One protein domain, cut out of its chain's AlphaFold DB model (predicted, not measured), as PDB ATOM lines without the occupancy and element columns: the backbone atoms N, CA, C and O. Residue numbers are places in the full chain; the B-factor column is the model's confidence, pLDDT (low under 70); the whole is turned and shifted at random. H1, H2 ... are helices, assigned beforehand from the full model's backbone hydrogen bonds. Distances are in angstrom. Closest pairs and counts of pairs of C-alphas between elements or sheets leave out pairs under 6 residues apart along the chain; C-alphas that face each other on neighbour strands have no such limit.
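What this domain is: This is residues 75 to 139 of the 614 residues of the protein "3-phosphoshikimate 1-carboxyvinyltransferase" of Desulfovibrionaceae bacterium (UniProt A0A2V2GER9). Three helices make a flat, open triangle: H1 and H2 form two sides, joined at one corner by residues 95 to 101, and H3 runs back from the end of H2 to the middle of H1 as the third. Beyond the place where H3 meets it, the first stretch of H1, residues 75 to 83, sticks out as a free arm. The printed part has 65 residues with three named helices, in the order H1, H2, H3, and no named strand; its class is all helix. It is only just compact, close to loose, with a radius of gyration of the C-alphas of 12.4 A, and the C-alphas span 34 by 31 by 14 A.

Where its parts are: The longest helix, H1, is residues 75 to 94, and measures 29.5 A from its first to its last C-alpha. It begins at C-alpha 75, at (213.399, 181.803, 44.442), and ends at C-alpha 94, at (193.170, 186.334, 65.474). H2 is residues 102 to 116, 20.6 A long by the same measure. H3 is residues 123 to 135, 18.6 A long, and ends at C-alpha 135, at (207.115, 188.778, 66.006).

How they stand to each other: H1 and H3 only just touch, with 3 pairs of C-alphas within 8 A. Their closest C-alphas are those of Val 84 and Leu 133, 6.8 A apart. H1 touches H3 with residues 84 to 88 alone, and H3 touches H1 with residues 133 to 134 alone. The lines of H1 and H3 stand at a steep tilt of 65 degrees, and the two run the same way. H3 and H2 touch, with 6 pairs of C-alphas within 8 A. Their closest C-alphas are those of Ala 116 and Ala 126, 5.9 A apart. H2 and H3 run opposite ways at a steep tilt of 49 degrees. H1 and H2 are apart, though they follow each other in the chain. In H1, H2 and H3 every pair of backbone O of residue i and N of residue i+4 is within hydrogen-bond range.

The domain as a whole: The two C-alphas farthest apart are those of Glu 75 and Asp 103, 35.5 A. The first and last printed C-alphas, those of Glu 75 and Leu 139, are 21.1 A apart. Without residues 75 to 83, which stand free and belong to H1, the body has 56 residues and spans 35 by 24 by 14 A. The printed part has no cut. The link from H1 to H2, of 7 residues, and the link from H2 to H3, of 6, are both short but not tight. The mean pLDDT of the printed part is 86.9, and the model's confidence is low, under 70, at residues 97 to 99.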
ATOM      1  N   GLU A  75     214.820 182.032  44.735       93.38
ATOM      2  CA  GLU A  75     213.399 181.803  44.442       93.38
ATOM      3  C   GLU A  75     212.678 181.150  45.634       93.38
ATOM      4  O   GLU A  75     211.596 181.594  46.026       93.38
ATOM      5  N   ALA A  76     213.303 180.154  46.270       93.50
ATOM      6  CA  ALA A  76     212.768 179.530  47.478       93.50
ATOM      7  C   ALA A  76     212.653 180.527  48.648       93.50
ATOM      8  O   ALA A  76     211.660 180.502  49.377       93.50
ATOM      9  N   ASP A  77     213.617 181.438  48.806       93.56
ATOM     10  CA  ASP A  77     213.570 182.503  49.812       93.56
ATOM     11  C   ASP A  77     212.376 183.442  49.582       93.56
ATOM     12  O   ASP A  77     211.671 183.805  50.528       93.56
ATOM     13  N   GLU A  78     212.077 183.790  48.327       91.12
ATOM     14  CA  GLU A  78     210.910 184.609  47.994       91.12
ATOM     15  C   GLU A  78     209.592 183.901  48.360       91.12
ATOM     16  O   GLU A  78     208.679 184.508  48.932       91.12
ATOM     17  N   GLU A  79     209.485 182.599  48.090       95.06
ATOM     18  CA  GLU A  79     208.330 181.795  48.507       95.06
ATOM     19  C   GLU A  79     208.192 181.715  50.031       95.06
ATOM     20  O   GLU A  79     207.082 181.867  50.560       95.06
ATOM     21  N   LEU A  80     209.305 181.535  50.748       94.31
ATOM     22  CA  LEU A  80     209.327 181.540  52.209       94.31
ATOM     23  C   LEU A  80     208.805 182.870  52.754       94.31
ATOM     24  O   LEU A  80     207.892 182.865  53.582       94.31
ATOM     25  N   LEU A  81     209.289 184.005  52.247       91.25
ATOM     26  CA  LEU A  81     208.825 185.331  52.666       91.25
ATOM     27  C   LEU A  81     207.316 185.515  52.433       91.25
ATOM     28  O   LEU A  81     206.607 186.004  53.319       91.25
ATOM     29  N   ARG A  82     206.775 185.041  51.301       90.94
ATOM     30  CA  ARG A  82     205.321 185.063  51.040       90.94
ATOM     31  C   ARG A  82     204.537 184.228  52.057       90.94
ATOM     32  O   ARG A  82     203.465 184.651  52.506       90.94
ATOM     33  N   LEU A  83     205.047 183.058  52.449       94.38
ATOM     34  CA  LEU A  83     204.427 182.210  53.475       94.38
ATOM     35  C   LEU A  83     204.474 182.856  54.865       94.38
ATOM     36  O   LEU A  83     203.471 182.810  55.587       94.38
ATOM     37  N   VAL A  84     205.593 183.493  55.222       93.88
ATOM     38  CA  VAL A  84     205.740 184.250  56.475       93.88
ATOM     39  C   VAL A  84     204.714 185.380  56.537       93.88
ATOM     40  O   VAL A  84     203.950 185.458  57.502       93.88
ATOM     41  N   MET A  85     204.595 186.183  55.478       89.88
ATOM     42  CA  MET A  85     203.613 187.272  55.415       89.88
ATOM     43  C   MET A  85     202.171 186.768  55.461       89.88
ATOM     44  O   MET A  85     201.323 187.333  56.157       89.88
ATOM     45  N   ARG A  86     201.868 185.654  54.783       92.12
ATOM     46  CA  ARG A  86     200.552 185.009  54.882       92.12
ATOM     47  C   ARG A  86     200.239 184.602  56.324       92.12
ATOM     48  O   ARG A  86     199.116 184.826  56.777       92.12
ATOM     49  N   ARG A  87     201.209 184.029  57.046       92.88
ATOM     50  CA  ARG A  87     201.061 183.672  58.465       92.88
ATOM     51  C   ARG A  87     200.827 184.915  59.327       92.88
ATOM     52  O   ARG A  87     199.889 184.900  60.120       92.88
ATOM     53  N   ALA A  88     201.615 185.976  59.148       90.62
ATOM     54  CA  ALA A  88     201.470 187.230  59.893       90.62
ATOM     55  C   ALA A  88     200.064 187.837  59.722       90.62
ATOM     56  O   ALA A  88     199.397 188.155  60.705       90.62
ATOM     57  N   ARG A  89     199.541 187.879  58.486       90.12
ATOM     58  CA  ARG A  89     198.172 188.354  58.199       90.12
ATOM     59  C   ARG A  89     197.084 187.483  58.836       90.12
ATOM     60  O   ARG A  89     196.061 188.009  59.267       90.12
ATOM     61  N   LEU A  90     197.261 186.159  58.879       91.19
ATOM     62  CA  LEU A  90     196.320 185.263  59.564       91.19
ATOM     63  C   LEU A  90     196.336 185.491  61.077       91.19
ATOM     64  O   LEU A  90     195.275 185.537  61.689       91.19
ATOM     65  N   LEU A  91     197.518 185.676  61.662       89.19
ATOM     66  CA  LEU A  91     197.659 185.968  63.086       89.19
ATOM     67  C   LEU A  91     197.036 187.304  63.470       89.19
ATOM     68  O   LEU A  91     196.344 187.364  64.479       89.19
ATOM     69  N   ALA A  92     197.226 188.347  62.663       86.56
ATOM     70  CA  ALA A  92     196.632 189.653  62.925       86.56
ATOM     71  C   ALA A  92     195.096 189.598  62.993       86.56
ATOM     72  O   ALA A  92     194.501 190.284  63.813       86.56
ATOM     73  N   LYS A  93     194.449 188.717  62.214       88.06
ATOM     74  CA  LYS A  93     192.991 188.486  62.289       88.06
ATOM     75  C   LYS A  93     192.539 187.784  63.573       88.06
ATOM     76  O   LYS A  93     191.362 187.842  63.902       88.06
ATOM     77  N   LEU A  94     193.444 187.067  64.236       86.38
ATOM     78  CA  LEU A  94     193.170 186.334  65.474       86.38
ATOM     79  C   LEU A  94     193.474 187.162  66.728       86.38
ATOM     80  O   LEU A  94     193.069 186.769  67.819       86.38
ATOM     81  N   ARG A  95     194.208 188.274  66.594       83.06
ATOM     82  CA  ARG A  95     194.501 189.175  67.710       83.06
ATOM     83  C   ARG A  95     193.285 190.056  68.016       83.06
ATOM     84  O   ARG A  95     192.590 190.508  67.110       83.06
ATOM     85  N   VAL A  96     193.059 190.327  69.300       71.50
ATOM     86  CA  VAL A  96     192.129 191.362  69.775       71.50
ATOM     87  C   VAL A  96     192.980 192.474  70.387       71.50
ATOM     88  O   VAL A  96     193.599 192.283  71.438       71.50
ATOM     89  N   GLY A  97     193.082 193.611  69.693       69.75
ATOM     90  CA  GLY A  97     194.171 194.569  69.929       69.75
ATOM     91  C   GLY A  97     195.527 193.924  69.614       69.75
ATOM     92  O   GLY A  97     195.637 193.180  68.643       69.75
ATOM     93  N   ASP A  98     196.530 194.116  70.475       63.38
ATOM     94  CA  ASP A  98     197.870 193.516  70.304       63.38
ATOM     95  C   ASP A  98     198.023 192.119  70.917       63.38
ATOM     96  O   ASP A  98     199.119 191.548  70.954       63.38
ATOM     97  N   ARG A  99     196.939 191.540  71.439       68.19
ATOM     98  CA  ARG A  99     197.003 190.293  72.204       68.19
ATOM     99  C   ARG A  99     196.363 189.142  71.451       68.19
ATOM    100  O   ARG A  99     195.242 189.236  70.959       68.19
ATOM    101  N   LEU A 100     197.100 188.037  71.404       78.56
ATOM    102  CA  LEU A 100     196.558 186.732  71.065       78.56
ATOM    103  C   LEU A 100     196.072 186.059  72.353       78.56
ATOM    104  O   LEU A 100     196.692 186.221  73.407       78.56
ATOM    105  N   ASP A 101     194.976 185.316  72.264       81.25
ATOM    106  CA  ASP A 101     194.498 184.509  73.382       81.25
ATOM    107  C   ASP A 101     195.578 183.491  73.831       81.25
ATOM    108  O   ASP A 101     196.196 182.841  72.975       81.25
ATOM    109  N   PRO A 102     195.840 183.335  75.146       80.00
ATOM    110  CA  PRO A 102     196.897 182.451  75.639       80.00
ATOM    111  C   PRO A 102     196.735 180.979  75.246       80.00
ATOM    112  O   PRO A 102     197.739 180.298  75.009       80.00
ATOM    113  N   ASP A 103     195.502 180.474  75.170       83.62
ATOM    114  CA  ASP A 103     195.248 179.083  74.799       83.62
ATOM    115  C   ASP A 103     195.472 178.880  73.299       83.62
ATOM    116  O   ASP A 103     196.079 177.884  72.890       83.62
ATOM    117  N   MET A 104     195.097 179.865  72.479       87.00
ATOM    118  CA  MET A 104     195.418 179.881  71.049       87.00
ATOM    119  C   MET A 104     196.931 179.940  70.804       87.00
ATOM    120  O   MET A 104     197.452 179.179  69.987       87.00
ATOM    121  N   GLU A 105     197.663 180.791  71.526       84.75
ATOM    122  CA  GLU A 105     199.125 180.875  71.421       84.75
ATOM    123  C   GLU A 105     199.790 179.551  71.821       84.75
ATOM    124  O   GLU A 105     200.676 179.045  71.121       84.75
ATOM    125  N   LYS A 106     199.316 178.932  72.910       86.00
ATOM    126  CA  LYS A 106     199.775 177.611  73.346       86.00
ATOM    127  C   LYS A 106     199.509 176.549  72.278       86.00
ATOM    128  O   LYS A 106     200.417 175.770  71.988       86.00
ATOM    129  N   ALA A 107     198.320 176.526  71.676       89.44
ATOM    130  CA  ALA A 107     197.964 175.580  70.618       89.44
ATOM    131  C   ALA A 107     198.839 175.756  69.364       89.44
ATOM    132  O   ALA A 107     199.335 174.771  68.811       89.44
ATOM    133  N   LEU A 108     199.093 177.002  68.950       91.38
ATOM    134  CA  LEU A 108     199.991 177.307  67.834       91.38
ATOM    135  C   LEU A 108     201.418 176.835  68.101       91.38
ATOM    136  O   LEU A 108     202.032 176.244  67.215       91.38
ATOM    137  N   ARG A 109     201.935 177.065  69.313       88.81
ATOM    138  CA  ARG A 109     203.275 176.616  69.705       88.81
ATOM    139  C   ARG A 109     203.388 175.094  69.695       88.81
ATOM    140  O   ARG A 109     204.329 174.576  69.110       88.81
ATOM    141  N   VAL A 110     202.424 174.383  70.283       89.19
ATOM    142  CA  VAL A 110     202.423 172.907  70.297       89.19
ATOM    143  C   VAL A 110     202.368 172.353  68.870       89.19
ATOM    144  O   VAL A 110     203.179 171.503  68.511       89.19
ATOM    145  N   SER A 111     201.479 172.886  68.020       92.69
ATOM    146  CA  SER A 111     201.404 172.469  66.611       92.69
ATOM    147  C   SER A 111     202.688 172.785  65.838       92.69
ATOM    148  O   SER A 111     203.081 172.027  64.950       92.69
ATOM    149  N   TRP A 112     203.344 173.905  66.153       91.88
ATOM    150  CA  TRP A 112     204.621 174.270  65.555       91.88
ATOM    151  C   TRP A 112     205.730 173.298  65.950       91.88
ATOM    152  O   TRP A 112     206.418 172.799  65.066       91.88
ATOM    153  N   GLU A 113     205.890 172.998  67.240       87.88
ATOM    154  CA  GLU A 113     206.927 172.087  67.743       87.88
ATOM    155  C   GLU A 113     206.793 170.684  67.131       87.88
ATOM    156  O   GLU A 113     207.786 170.115  66.673       87.88
ATOM    157  N   GLU A 114     205.565 170.167  67.016       89.94
ATOM    158  CA  GLU A 114     205.284 168.882  66.365       89.94
ATOM    159  C   GLU A 114     205.734 168.863  64.893       89.94
ATOM    160  O   GLU A 114     206.357 167.907  64.423       89.94
ATOM    161  N   LYS A 115     205.449 169.936  64.145       92.00
ATOM    162  CA  LYS A 115     205.803 170.040  62.721       92.00
ATOM    163  C   LYS A 115     207.287 170.336  62.513       92.00
ATOM    164  O   LYS A 115     207.899 169.760  61.614       92.00
ATOM    165  N   ALA A 116     207.878 171.190  63.347       89.62
ATOM    166  CA  ALA A 116     209.285 171.575  63.283       89.62
ATOM    167  C   ALA A 116     210.226 170.397  63.567       89.62
ATOM    168  O   ALA A 116     211.332 170.368  63.032       89.62
ATOM    169  N   ALA A 117     209.763 169.374  64.298       86.38
ATOM    170  CA  ALA A 117     210.498 168.125  64.500       86.38
ATOM    171  C   ALA A 117     210.823 167.366  63.192       86.38
ATOM    172  O   ALA A 117     211.675 166.473  63.198       86.38
ATOM    173  N   ARG A 118     210.154 167.702  62.074       88.38
ATOM    174  CA  ARG A 118     210.472 167.194  60.725       88.38
ATOM    175  C   ARG A 118     211.580 167.988  60.025       88.38
ATOM    176  O   ARG A 118     212.206 167.449  59.121       88.38
ATOM    177  N   LEU A 119     211.796 169.244  60.423       86.00
ATOM    178  CA  LEU A 119     212.786 170.159  59.843       86.00
ATOM    179  C   LEU A 119     214.131 170.063  60.574       86.00
ATOM    180  O   LEU A 119     215.183 170.021  59.949       86.00
ATOM    181  N   THR A 120     214.097 170.039  61.906       86.56
ATOM    182  CA  THR A 120     215.296 170.047  62.747       86.56
ATOM    183  C   THR A 120     215.120 169.157  63.974       86.56
ATOM    184  O   THR A 120     214.016 168.985  64.491       86.56
ATOM    185  N   ARG A 121     216.230 168.582  64.451       87.38
ATOM    186  CA  ARG A 121     216.305 167.909  65.760       87.38
ATOM    187  C   ARG A 121     216.703 168.865  66.884       87.38
ATOM    188  O   ARG A 121     216.630 168.486  68.049       87.38
ATOM    189  N   ASP A 122     217.089 170.093  66.547       86.75
ATOM    190  CA  ASP A 122     217.408 171.124  67.520       86.75
ATOM    191  C   ASP A 122     216.131 171.838  67.992       86.75
ATOM    192  O   ASP A 122     215.553 172.690  67.311       86.75
ATOM    193  N   ALA A 123     215.701 171.492  69.205       83.81
ATOM    194  CA  ALA A 123     214.557 172.118  69.853       83.81
ATOM    195  C   ALA A 123     214.778 173.613  70.145       83.81
ATOM    196  O   ALA A 123     213.806 174.348  70.329       83.81
ATOM    197  N   ARG A 124     216.025 174.088  70.247       83.88
ATOM    198  CA  ARG A 124     216.326 175.516  70.400       83.88
ATOM    199  C   ARG A 124     216.022 176.256  69.102       83.88
ATOM    200  O   ARG A 124     215.198 177.167  69.138       83.88
ATOM    201  N   LEU A 125     216.568 175.790  67.978       86.19
ATOM    202  CA  LEU A 125     216.313 176.367  66.655       86.19
ATOM    203  C   LEU A 125     214.814 176.418  66.326       86.19
ATOM    204  O   LEU A 125     214.301 177.454  65.906       86.19
ATOM    205  N   ALA A 126     214.079 175.327  66.576       87.25
ATOM    206  CA  ALA A 126     212.635 175.284  66.340       87.25
ATOM    207  C   ALA A 126     211.873 176.357  67.143       87.25
ATOM    208  O   ALA A 126     210.959 176.997  66.616       87.25
ATOM    209  N   ARG A 127     212.252 176.573  68.410       84.88
ATOM    210  CA  ARG A 127     211.634 177.581  69.284       84.88
ATOM    211  C   ARG A 127     212.018 179.003  68.887       84.88
ATOM    212  O   ARG A 127     211.161 179.879  68.935       84.88
ATOM    213  N   GLU A 128     213.272 179.243  68.517       85.44
ATOM    214  CA  GLU A 128     213.734 180.556  68.053       85.44
ATOM    215  C   GLU A 128     213.032 180.952  66.749       85.44
ATOM    216  O   GLU A 128     212.470 182.045  66.677       85.44
ATOM    217  N   LEU A 129     212.918 180.033  65.784       89.81
ATOM    218  CA  LEU A 129     212.180 180.278  64.543       89.81
ATOM    219  C   LEU A 129     210.699 180.594  64.806       89.81
ATOM    220  O   LEU A 129     210.162 181.533  64.222       89.81
ATOM    221  N   PHE A 130     210.042 179.872  65.725       89.12
ATOM    222  CA  PHE A 130     208.668 180.200  66.124       89.12
ATOM    223  C   PHE A 130     208.554 181.632  66.650       89.12
ATOM    224  O   PHE A 130     207.649 182.359  66.244       89.12
ATOM    225  N   ARG A 131     209.469 182.041  67.541       84.94
ATOM    226  CA  ARG A 131     209.467 183.386  68.136       84.94
ATOM    227  C   ARG A 131     209.651 184.462  67.078       84.94
ATOM    228  O   ARG A 131     208.873 185.411  67.068       84.94
ATOM    229  N   LEU A 132     210.622 184.290  66.179       89.00
ATOM    230  CA  LEU A 132     210.873 185.226  65.081       89.00
ATOM    231  C   LEU A 132     209.632 185.365  64.195       89.00
ATOM    232  O   LEU A 132     209.132 186.466  64.001       89.00
ATOM    233  N   LEU A 133     209.050 184.245  63.756       90.88
ATOM    234  CA  LEU A 133     207.829 184.255  62.945       90.88
ATOM    235  C   LEU A 133     206.627 184.863  63.673       90.88
ATOM    236  O   LEU A 133     205.715 185.377  63.029       90.88
ATOM    237  N   GLN A 134     206.567 184.743  65.000       86.44
ATOM    238  CA  GLN A 134     205.490 185.289  65.824       86.44
ATOM    239  C   GLN A 134     205.597 186.807  66.023       86.44
ATOM    240  O   GLN A 134     204.564 187.436  66.274       86.44
ATOM    241  N   ALA A 135     206.810 187.354  65.908       85.00
ATOM    242  CA  ALA A 135     207.115 188.778  66.006       85.00
ATOM    243  C   ALA A 135     206.901 189.538  64.686       85.00
ATOM    244  O   ALA A 135     206.791 190.756  64.717       85.00
ATOM    245  N   VAL A 136     206.811 188.843  63.544       88.06
ATOM    246  CA  VAL A 136     206.532 189.489  62.253       88.06
ATOM    247  C   VAL A 136     205.130 190.091  62.256       88.06
ATOM    248  O   VAL A 136     204.130 189.379  62.410       88.06
ATOM    249  N   GLU A 137     205.068 191.396  62.026       83.56
ATOM    250  CA  GLU A 137     203.824 192.134  61.853       83.56
ATOM    251  C   GLU A 137     203.497 192.287  60.366       83.56
ATOM    252  O   GLU A 137     204.401 192.420  59.536       83.56
ATOM    253  N   PRO A 138     202.213 192.196  59.980       83.88
ATOM    254  CA  PRO A 138     201.838 192.439  58.602       83.88
ATOM    255  C   PRO A 138     202.049 193.915  58.261       83.88
ATOM    256  O   PRO A 138     201.606 194.793  58.995       83.88
ATOM    257  N   LEU A 139     202.656 194.166  57.104       78.69
ATOM    258  CA  LEU A 139     202.744 195.499  56.523       78.69
ATOM    259  C   LEU A 139     201.336 196.053  56.252       78.69
ATOM    260  O   LEU A 139     200.412 195.318  55.880       78.69
TER     261      LEU A 139